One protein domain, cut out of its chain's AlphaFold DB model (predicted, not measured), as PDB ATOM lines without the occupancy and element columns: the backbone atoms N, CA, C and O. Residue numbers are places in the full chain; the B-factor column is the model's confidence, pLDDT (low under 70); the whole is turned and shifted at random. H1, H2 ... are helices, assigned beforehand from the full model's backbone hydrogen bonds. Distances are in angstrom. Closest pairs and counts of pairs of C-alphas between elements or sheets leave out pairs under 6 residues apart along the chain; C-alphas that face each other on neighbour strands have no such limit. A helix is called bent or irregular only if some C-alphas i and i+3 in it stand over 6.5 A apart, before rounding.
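Overview. This is residues 8 to 56 of the 98 residues of the protein "retinol dehydrogenase 12" of Bombus terrestris (UniProt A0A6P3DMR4). Helix H2 and the long tail that folds back beside it, residues 36 to 56, form a small body, and residues 8 to 24, which hold H1, stick out from it as an arm that makes much of the length. The two helices follow one another along the long axis, and a small turn at residues 47 to 52 lies on the returning tail. The printed part has 49 residues, with two named helices in the order H1, H2 and no named strand; the class is all helix, with 24 of the 49 residues in named elements. The whole is extended, with a radius of gyration of the C-alphas of 15.0 A, and flat, spanning 47 by 24 by 12 A.

Along the chain. H2, residues 23 to 35, measures 17.8 A from C-alpha 23 at (35.048, 12.750, -4.566) to C-alpha 35 at (41.347, 28.043, -11.130). H1, residues 9 to 19, measures 15.6 A and begins at C-alpha 9, (25.322, 2.166, 9.217). Both are irregular: C-alphas 26 and 29 in H2 are 7.1 A apart, and C-alphas 15 and 18 in H1 are 7.5 A apart.

Arrangement. H2 and H1 are apart, though a tight link of 3 residues joins them. Residues 8 to 24 stand free. Beyond H2, residues 47 to 48 pair with residues 51 to 52, antiparallel. Of the O i to N i+4 pairs, 7 of 9 in H2 and 5 of 7 in H1 are within hydrogen-bond range.

Size, cuts and confidence. The C-alphas farthest apart, those of Gly 8 and Lys 41, are 47.0 A apart. Without the free stretch the body has 32 residues and spans 24 by 24 by 10 A. The printed part has no cut, its mean pLDDT is 92.5, and no printed residue is under 70.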
ATOM      1  N   GLY A   8      24.848  -1.358  11.751       78.31
ATOM      2  CA  GLY A   8      23.780  -0.987  10.818       78.31
ATOM      3  C   GLY A   8      24.127   0.121   9.812       78.31
ATOM      4  O   GLY A   8      23.581   0.122   8.711       78.31
ATOM      5  N   MET A   9      25.043   1.044  10.119       82.38
ATOM      6  CA  MET A   9      25.322   2.166   9.217       82.38
ATOM      7  C   MET A   9      26.075   1.735   7.959       82.38
ATOM      8  O   MET A   9      25.799   2.282   6.897       82.38
ATOM      9  N   THR A  10      26.922   0.707   8.001       80.50
ATOM     10  CA  THR A  10      27.518   0.157   6.772       80.50
ATOM     11  C   THR A  10      26.456  -0.294   5.767       80.50
ATOM     12  O   THR A  10      26.628  -0.101   4.565       80.50
ATOM     13  N   SER A  11      25.332  -0.837   6.242       84.12
ATOM     14  CA  SER A  11      24.202  -1.217   5.386       84.12
ATOM     15  C   SER A  11      23.443   0.004   4.861       84.12
ATOM     16  O   SER A  11      23.094   0.040   3.685       84.12
ATOM     17  N   ILE A  12      23.239   1.028   5.699       87.81
ATOM     18  CA  ILE A  12      22.597   2.292   5.298       87.81
ATOM     19  C   ILE A  12      23.438   3.012   4.238       87.81
ATOM     20  O   ILE A  12      22.906   3.398   3.203       87.81
ATOM     21  N   VAL A  13      24.751   3.136   4.453       87.31
ATOM     22  CA  VAL A  13      25.687   3.778   3.519       87.31
ATOM     23  C   VAL A  13      25.688   3.058   2.175       87.31
ATOM     24  O   VAL A  13      25.588   3.718   1.149       87.31
ATOM     25  N   ARG A  14      25.714   1.717   2.156       85.06
ATOM     26  CA  ARG A  14      25.621   0.945   0.902       85.06
ATOM     27  C   ARG A  14      24.315   1.185   0.147       85.06
ATOM     28  O   ARG A  14      24.336   1.214  -1.078       85.06
ATOM     29  N   LEU A  15      23.201   1.361   0.858       91.31
ATOM     30  CA  LEU A  15      21.901   1.621   0.240       91.31
ATOM     31  C   LEU A  15      21.825   3.023  -0.387       91.31
ATOM     32  O   LEU A  15      21.238   3.179  -1.453       91.31
ATOM     33  N   ILE A  16      22.423   4.034   0.253       92.12
ATOM     34  CA  ILE A  16      22.376   5.430  -0.223       92.12
ATOM     35  C   ILE A  16      23.552   5.817  -1.130       92.12
ATOM     36  O   ILE A  16      23.469   6.840  -1.807       92.12
ATOM     37  N   GLN A  17      24.612   5.003  -1.190       87.12
ATOM     38  CA  GLN A  17      25.821   5.244  -1.986       87.12
ATOM     39  C   GLN A  17      25.562   5.720  -3.431       87.12
ATOM     40  O   GLN A  17      26.215   6.682  -3.830       87.12
ATOM     41  N   PRO A  18      24.644   5.131  -4.231       88.25
ATOM     42  CA  PRO A  18      24.444   5.574  -5.617       88.25
ATOM     43  C   PRO A  18      23.865   6.992  -5.745       88.25
ATOM     44  O   PRO A  18      23.932   7.577  -6.823       88.25
ATOM     45  N   PHE A  19      23.309   7.557  -4.670       91.62
ATOM     46  CA  PHE A  19      22.772   8.921  -4.639       91.62
ATOM     47  C   PHE A  19      23.766   9.941  -4.065       91.62
ATOM     48  O   PHE A  19      23.460  11.132  -3.994       91.62
ATOM     49  N   MET A  20      24.945   9.494  -3.629       91.00
ATOM     50  CA  MET A  20      25.999  10.362  -3.111       91.00
ATOM     51  C   MET A  20      26.922  10.815  -4.244       91.00
ATOM     52  O   MET A  20      27.198  10.063  -5.178       91.00
ATOM     53  N   LYS A  21      27.433  12.045  -4.146       90.94
ATOM     54  CA  LYS A  21      28.467  12.541  -5.064       90.94
ATOM     55  C   LYS A  21      29.766  11.749  -4.880       90.94
ATOM     56  O   LYS A  21      30.116  11.396  -3.752       90.94
ATOM     57  N   THR A  22      30.498  11.521  -5.970       93.50
ATOM     58  CA  THR A  22      31.885  11.030  -5.892       93.50
ATOM     59  C   THR A  22      32.823  12.132  -5.386       93.50
ATOM     60  O   THR A  22      32.448  13.309  -5.346       93.50
ATOM     61  N   ALA A  23      34.051  11.772  -5.005       93.75
ATOM     62  CA  ALA A  23      35.048  12.750  -4.566       93.75
ATOM     63  C   ALA A  23      35.355  13.778  -5.669       93.75
ATOM     64  O   ALA A  23      35.409  14.977  -5.406       93.75
ATOM     65  N   GLU A  24      35.464  13.321  -6.916       95.19
ATOM     66  CA  GLU A  24      35.703  14.153  -8.095       95.19
ATOM     67  C   GLU A  24      34.545  15.131  -8.331       95.19
ATOM     68  O   GLU A  24      34.762  16.325  -8.538       95.19
ATOM     69  N   GLN A  25      33.302  14.650  -8.231       94.88
ATOM     70  CA  GLN A  25      32.107  15.490  -8.357       94.88
ATOM     71  C   GLN A  25      31.984  16.506  -7.212       94.88
ATOM     72  O   GLN A  25      31.489  17.614  -7.416       94.88
ATOM     73  N   GLY A  26      32.408  16.139  -5.999       93.81
ATOM     74  CA  GLY A  26      32.421  17.030  -4.839       93.81
ATOM     75  C   GLY A  26      33.470  18.138  -4.947       93.81
ATOM     76  O   GLY A  26      33.184  19.283  -4.605       93.81
ATOM     77  N   ALA A  27      34.657  17.819  -5.470       96.62
ATOM     78  CA  ALA A  27      35.760  18.767  -5.619       96.62
ATOM     79  C   ALA A  27      35.557  19.771  -6.768       96.62
ATOM     80  O   ALA A  27      36.179  20.833  -6.772       96.62
ATOM     81  N   GLN A  28      34.688  19.455  -7.731       97.44
ATOM     82  CA  GLN A  28      34.551  20.201  -8.981       97.44
ATOM     83  C   GLN A  28      34.309  21.707  -8.777       97.44
ATOM     84  O   GLN A  28      35.020  22.519  -9.363       97.44
ATOM     85  N   THR A  29      33.348  22.093  -7.929       96.56
ATOM     86  CA  THR A  29      33.029  23.515  -7.696       96.56
ATOM     87  C   THR A  29      34.171  24.244  -6.991       96.56
ATOM     88  O   THR A  29      34.467  25.384  -7.330       96.56
ATOM     89  N   THR A  30      34.845  23.594  -6.038       96.12
ATOM     90  CA  THR A  30      36.000  24.182  -5.345       96.12
ATOM     91  C   THR A  30      37.149  24.429  -6.314       96.12
ATOM     92  O   THR A  30      37.730  25.509  -6.301       96.12
ATOM     93  N   LEU A  31      37.438  23.460  -7.188       96.62
ATOM     94  CA  LEU A  31      38.442  23.619  -8.236       96.62
ATOM     95  C   LEU A  31      38.058  24.744  -9.194       96.62
ATOM     96  O   LEU A  31      38.892  25.597  -9.465       96.62
ATOM     97  N   TYR A  32      36.799  24.796  -9.638       96.19
ATOM     98  CA  TYR A  32      36.294  25.872 -10.490       96.19
ATOM     99  C   TYR A  32      36.551  27.256  -9.877       96.19
ATOM    100  O   TYR A  32      37.175  28.092 -10.518       96.19
ATOM    101  N   CYS A  33      36.173  27.479  -8.614       95.06
ATOM    102  CA  CYS A  33      36.425  28.754  -7.936       95.06
ATOM    103  C   CYS A  33      37.919  29.065  -7.741       95.06
ATOM    104  O   CYS A  33      38.280  30.231  -7.630       95.06
ATOM    105  N   ALA A  34      38.776  28.045  -7.661       95.19
ATOM    106  CA  ALA A  34      40.209  28.222  -7.442       95.19
ATOM    107  C   ALA A  34      40.994  28.522  -8.729       95.19
ATOM    108  O   ALA A  34      42.026  29.185  -8.653       95.19
ATOM    109  N   VAL A  35      40.550  28.011  -9.886       96.50
ATOM    110  CA  VAL A  35      41.347  28.043 -11.130       96.50
ATOM    111  C   VAL A  35      40.690  28.782 -12.293       96.50
ATOM    112  O   VAL A  35      41.390  29.134 -13.239       96.50
ATOM    113  N   ASP A  36      39.374  29.006 -12.273       95.75
ATOM    114  CA  ASP A  36      38.689  29.703 -13.364       95.75
ATOM    115  C   ASP A  36      38.960  31.214 -13.305       95.75
ATOM    116  O   ASP A  36      38.642  31.893 -12.327       95.75
ATOM    117  N   GLU A  37      39.534  31.760 -14.378       94.50
ATOM    118  CA  GLU A  37      39.908  33.178 -14.453       94.50
ATOM    119  C   GLU A  37      38.713  34.132 -14.371       94.50
ATOM    120  O   GLU A  37      38.877  35.287 -13.977       94.50
ATOM    121  N   ASN A  38      37.520  33.701 -14.790       92.50
ATOM    122  CA  ASN A  38      36.337  34.552 -14.744       92.50
ATOM    123  C   ASN A  38      35.743  34.557 -13.342       92.50
ATOM    124  O   ASN A  38      35.471  35.635 -12.818       92.50
ATOM    125  N   ALA A  39      35.641  33.387 -12.708       91.19
ATOM    126  CA  ALA A  39      35.262  33.287 -11.303       91.19
ATOM    127  C   ALA A  39      36.228  34.080 -10.404       91.19
ATOM    128  O   ALA A  39      35.787  34.766  -9.488       91.19
ATOM    129  N   GLY A  40      37.530  34.077 -10.711       90.50
ATOM    130  CA  GLY A  40      38.542  34.849  -9.981       90.50
ATOM    131  C   GLY A  40      38.408  36.377 -10.080       90.50
ATOM    132  O   GLY A  40      39.015  37.093  -9.285       90.50
ATOM    133  N   LYS A  41      37.617  36.902 -11.028       93.62
ATOM    134  CA  LYS A  41      37.331  38.347 -11.155       93.62
ATOM    135  C   LYS A  41      36.142  38.792 -10.300       93.62
ATOM    136  O   LYS A  41      35.917  39.993 -10.152       93.62
ATOM    137  N   GLU A  42      35.380  37.850  -9.756       92.62
ATOM    138  CA  GLU A  42      34.179  38.104  -8.967       92.62
ATOM    139  C   GLU A  42      34.446  37.809  -7.481       92.62
ATOM    140  O   GLU A  42      35.240  36.941  -7.130       92.62
ATOM    141  N   SER A  43      33.795  38.538  -6.568       91.44
ATOM    142  CA  SER A  43      33.948  38.322  -5.121       91.44
ATOM    143  C   SER A  43      32.615  38.456  -4.391       91.44
ATOM    144  O   SER A  43      31.707  39.152  -4.843       91.44
ATOM    145  N   GLY A  44      32.487  37.762  -3.257       91.06
ATOM    146  CA  GLY A  44      31.272  37.754  -2.433       91.06
ATOM    147  C   GLY A  44      30.120  36.907  -2.986       91.06
ATOM    148  O   GLY A  44      29.011  36.970  -2.456       91.06
ATOM    149  N   LEU A  45      30.361  36.114  -4.034       94.88
ATOM    150  CA  LEU A  45      29.365  35.228  -4.636       94.88
ATOM    151  C   LEU A  45      29.408  33.826  -4.021       94.88
ATOM    152  O   LEU A  45      30.440  33.351  -3.551       94.88
ATOM    153  N   TYR A  46      28.262  33.152  -4.050       95.88
ATOM    154  CA  TYR A  46      28.128  31.754  -3.660       95.88
ATOM    155  C   TYR A  46      28.021  30.889  -4.918       95.88
ATOM    156  O   TYR A  46      27.204  31.185  -5.792       95.88
ATOM    157  N   TYR A  47      28.826  29.828  -5.007       95.88
ATOM    158  CA  TYR A  47      28.840  28.922  -6.156       95.88
ATOM    159  C   TYR A  47      28.306  27.538  -5.783       95.88
ATOM    160  O   TYR A  47      28.671  26.966  -4.758       95.88
ATOM    161  N   ASP A  48      27.473  26.980  -6.657       94.88
ATOM    162  CA  ASP A  48      27.010  25.596  -6.614       94.88
ATOM    163  C   ASP A  48      27.012  25.005  -8.031       94.88
ATOM    164  O   ASP A  48      26.624  25.658  -8.999       94.88
ATOM    165  N   ASN A  49      27.477  23.760  -8.160       94.62
ATOM    166  CA  ASN A  49      27.677  23.065  -9.438       94.62
ATOM    167  C   ASN A  49      28.364  23.952 -10.505       94.62
ATOM    168  O   ASN A  49      27.854  24.109 -11.618       94.62
ATOM    169  N   CYS A  50      29.512  24.539 -10.135       94.00
ATOM    170  CA  CYS A  50      30.344  25.425 -10.970       94.00
ATOM    171  C   CYS A  50      29.634  26.676 -11.524       94.00
ATOM    172  O   CYS A  50      30.001  27.178 -12.582       94.00
ATOM    173  N   ARG A  51      28.587  27.167 -10.850       94.56
ATOM    174  CA  ARG A  51      27.839  28.370 -11.251       94.56
ATOM    175  C   ARG A  51      27.408  29.181 -10.042       94.56
ATOM    176  O   ARG A  51      27.274  28.639  -8.948       94.56
ATOM    177  N   THR A  52      27.160  30.468 -10.248       95.31
ATOM    178  CA  THR A  52      26.621  31.343  -9.207       95.31
ATOM    179  C   THR A  52      25.216  30.892  -8.813       95.31
ATOM    180  O   THR A  52      24.363  30.594  -9.650       95.31
ATOM    181  N   ALA A  53      24.978  30.809  -7.509       95.75
ATOM    182  CA  ALA A  53      23.726  30.359  -6.933       95.75
ATOM    183  C   ALA A  53      23.329  31.260  -5.765       95.75
ATOM    184  O   ALA A  53      24.164  31.880  -5.105       95.75
ATOM    185  N   ARG A  54      22.026  31.337  -5.486       95.50
ATOM    186  CA  ARG A  54      21.534  32.124  -4.356       95.50
ATOM    187  C   ARG A  54      21.772  31.351  -3.052       95.50
ATOM    188  O   ARG A  54      21.256  30.240  -2.923       95.50
ATOM    189  N   PRO A  55      22.493  31.923  -2.075       95.50
ATOM    190  CA  PRO A  55      22.684  31.275  -0.787       95.50
ATOM    191  C   PRO A  55      21.397  31.328   0.054       95.50
ATOM    192  O   PRO A  55      20.420  32.007  -0.278       95.50
ATOM    193  N   SER A  56      21.391  30.605   1.175       95.94
ATOM    194  CA  SER A  56      20.262  30.632   2.113       95.94
ATOM    195  C   SER A  56      20.018  32.039   2.684       95.94
ATOM    196  O   SER A  56      20.949  32.825   2.849       95.94
TER     197      SER A  56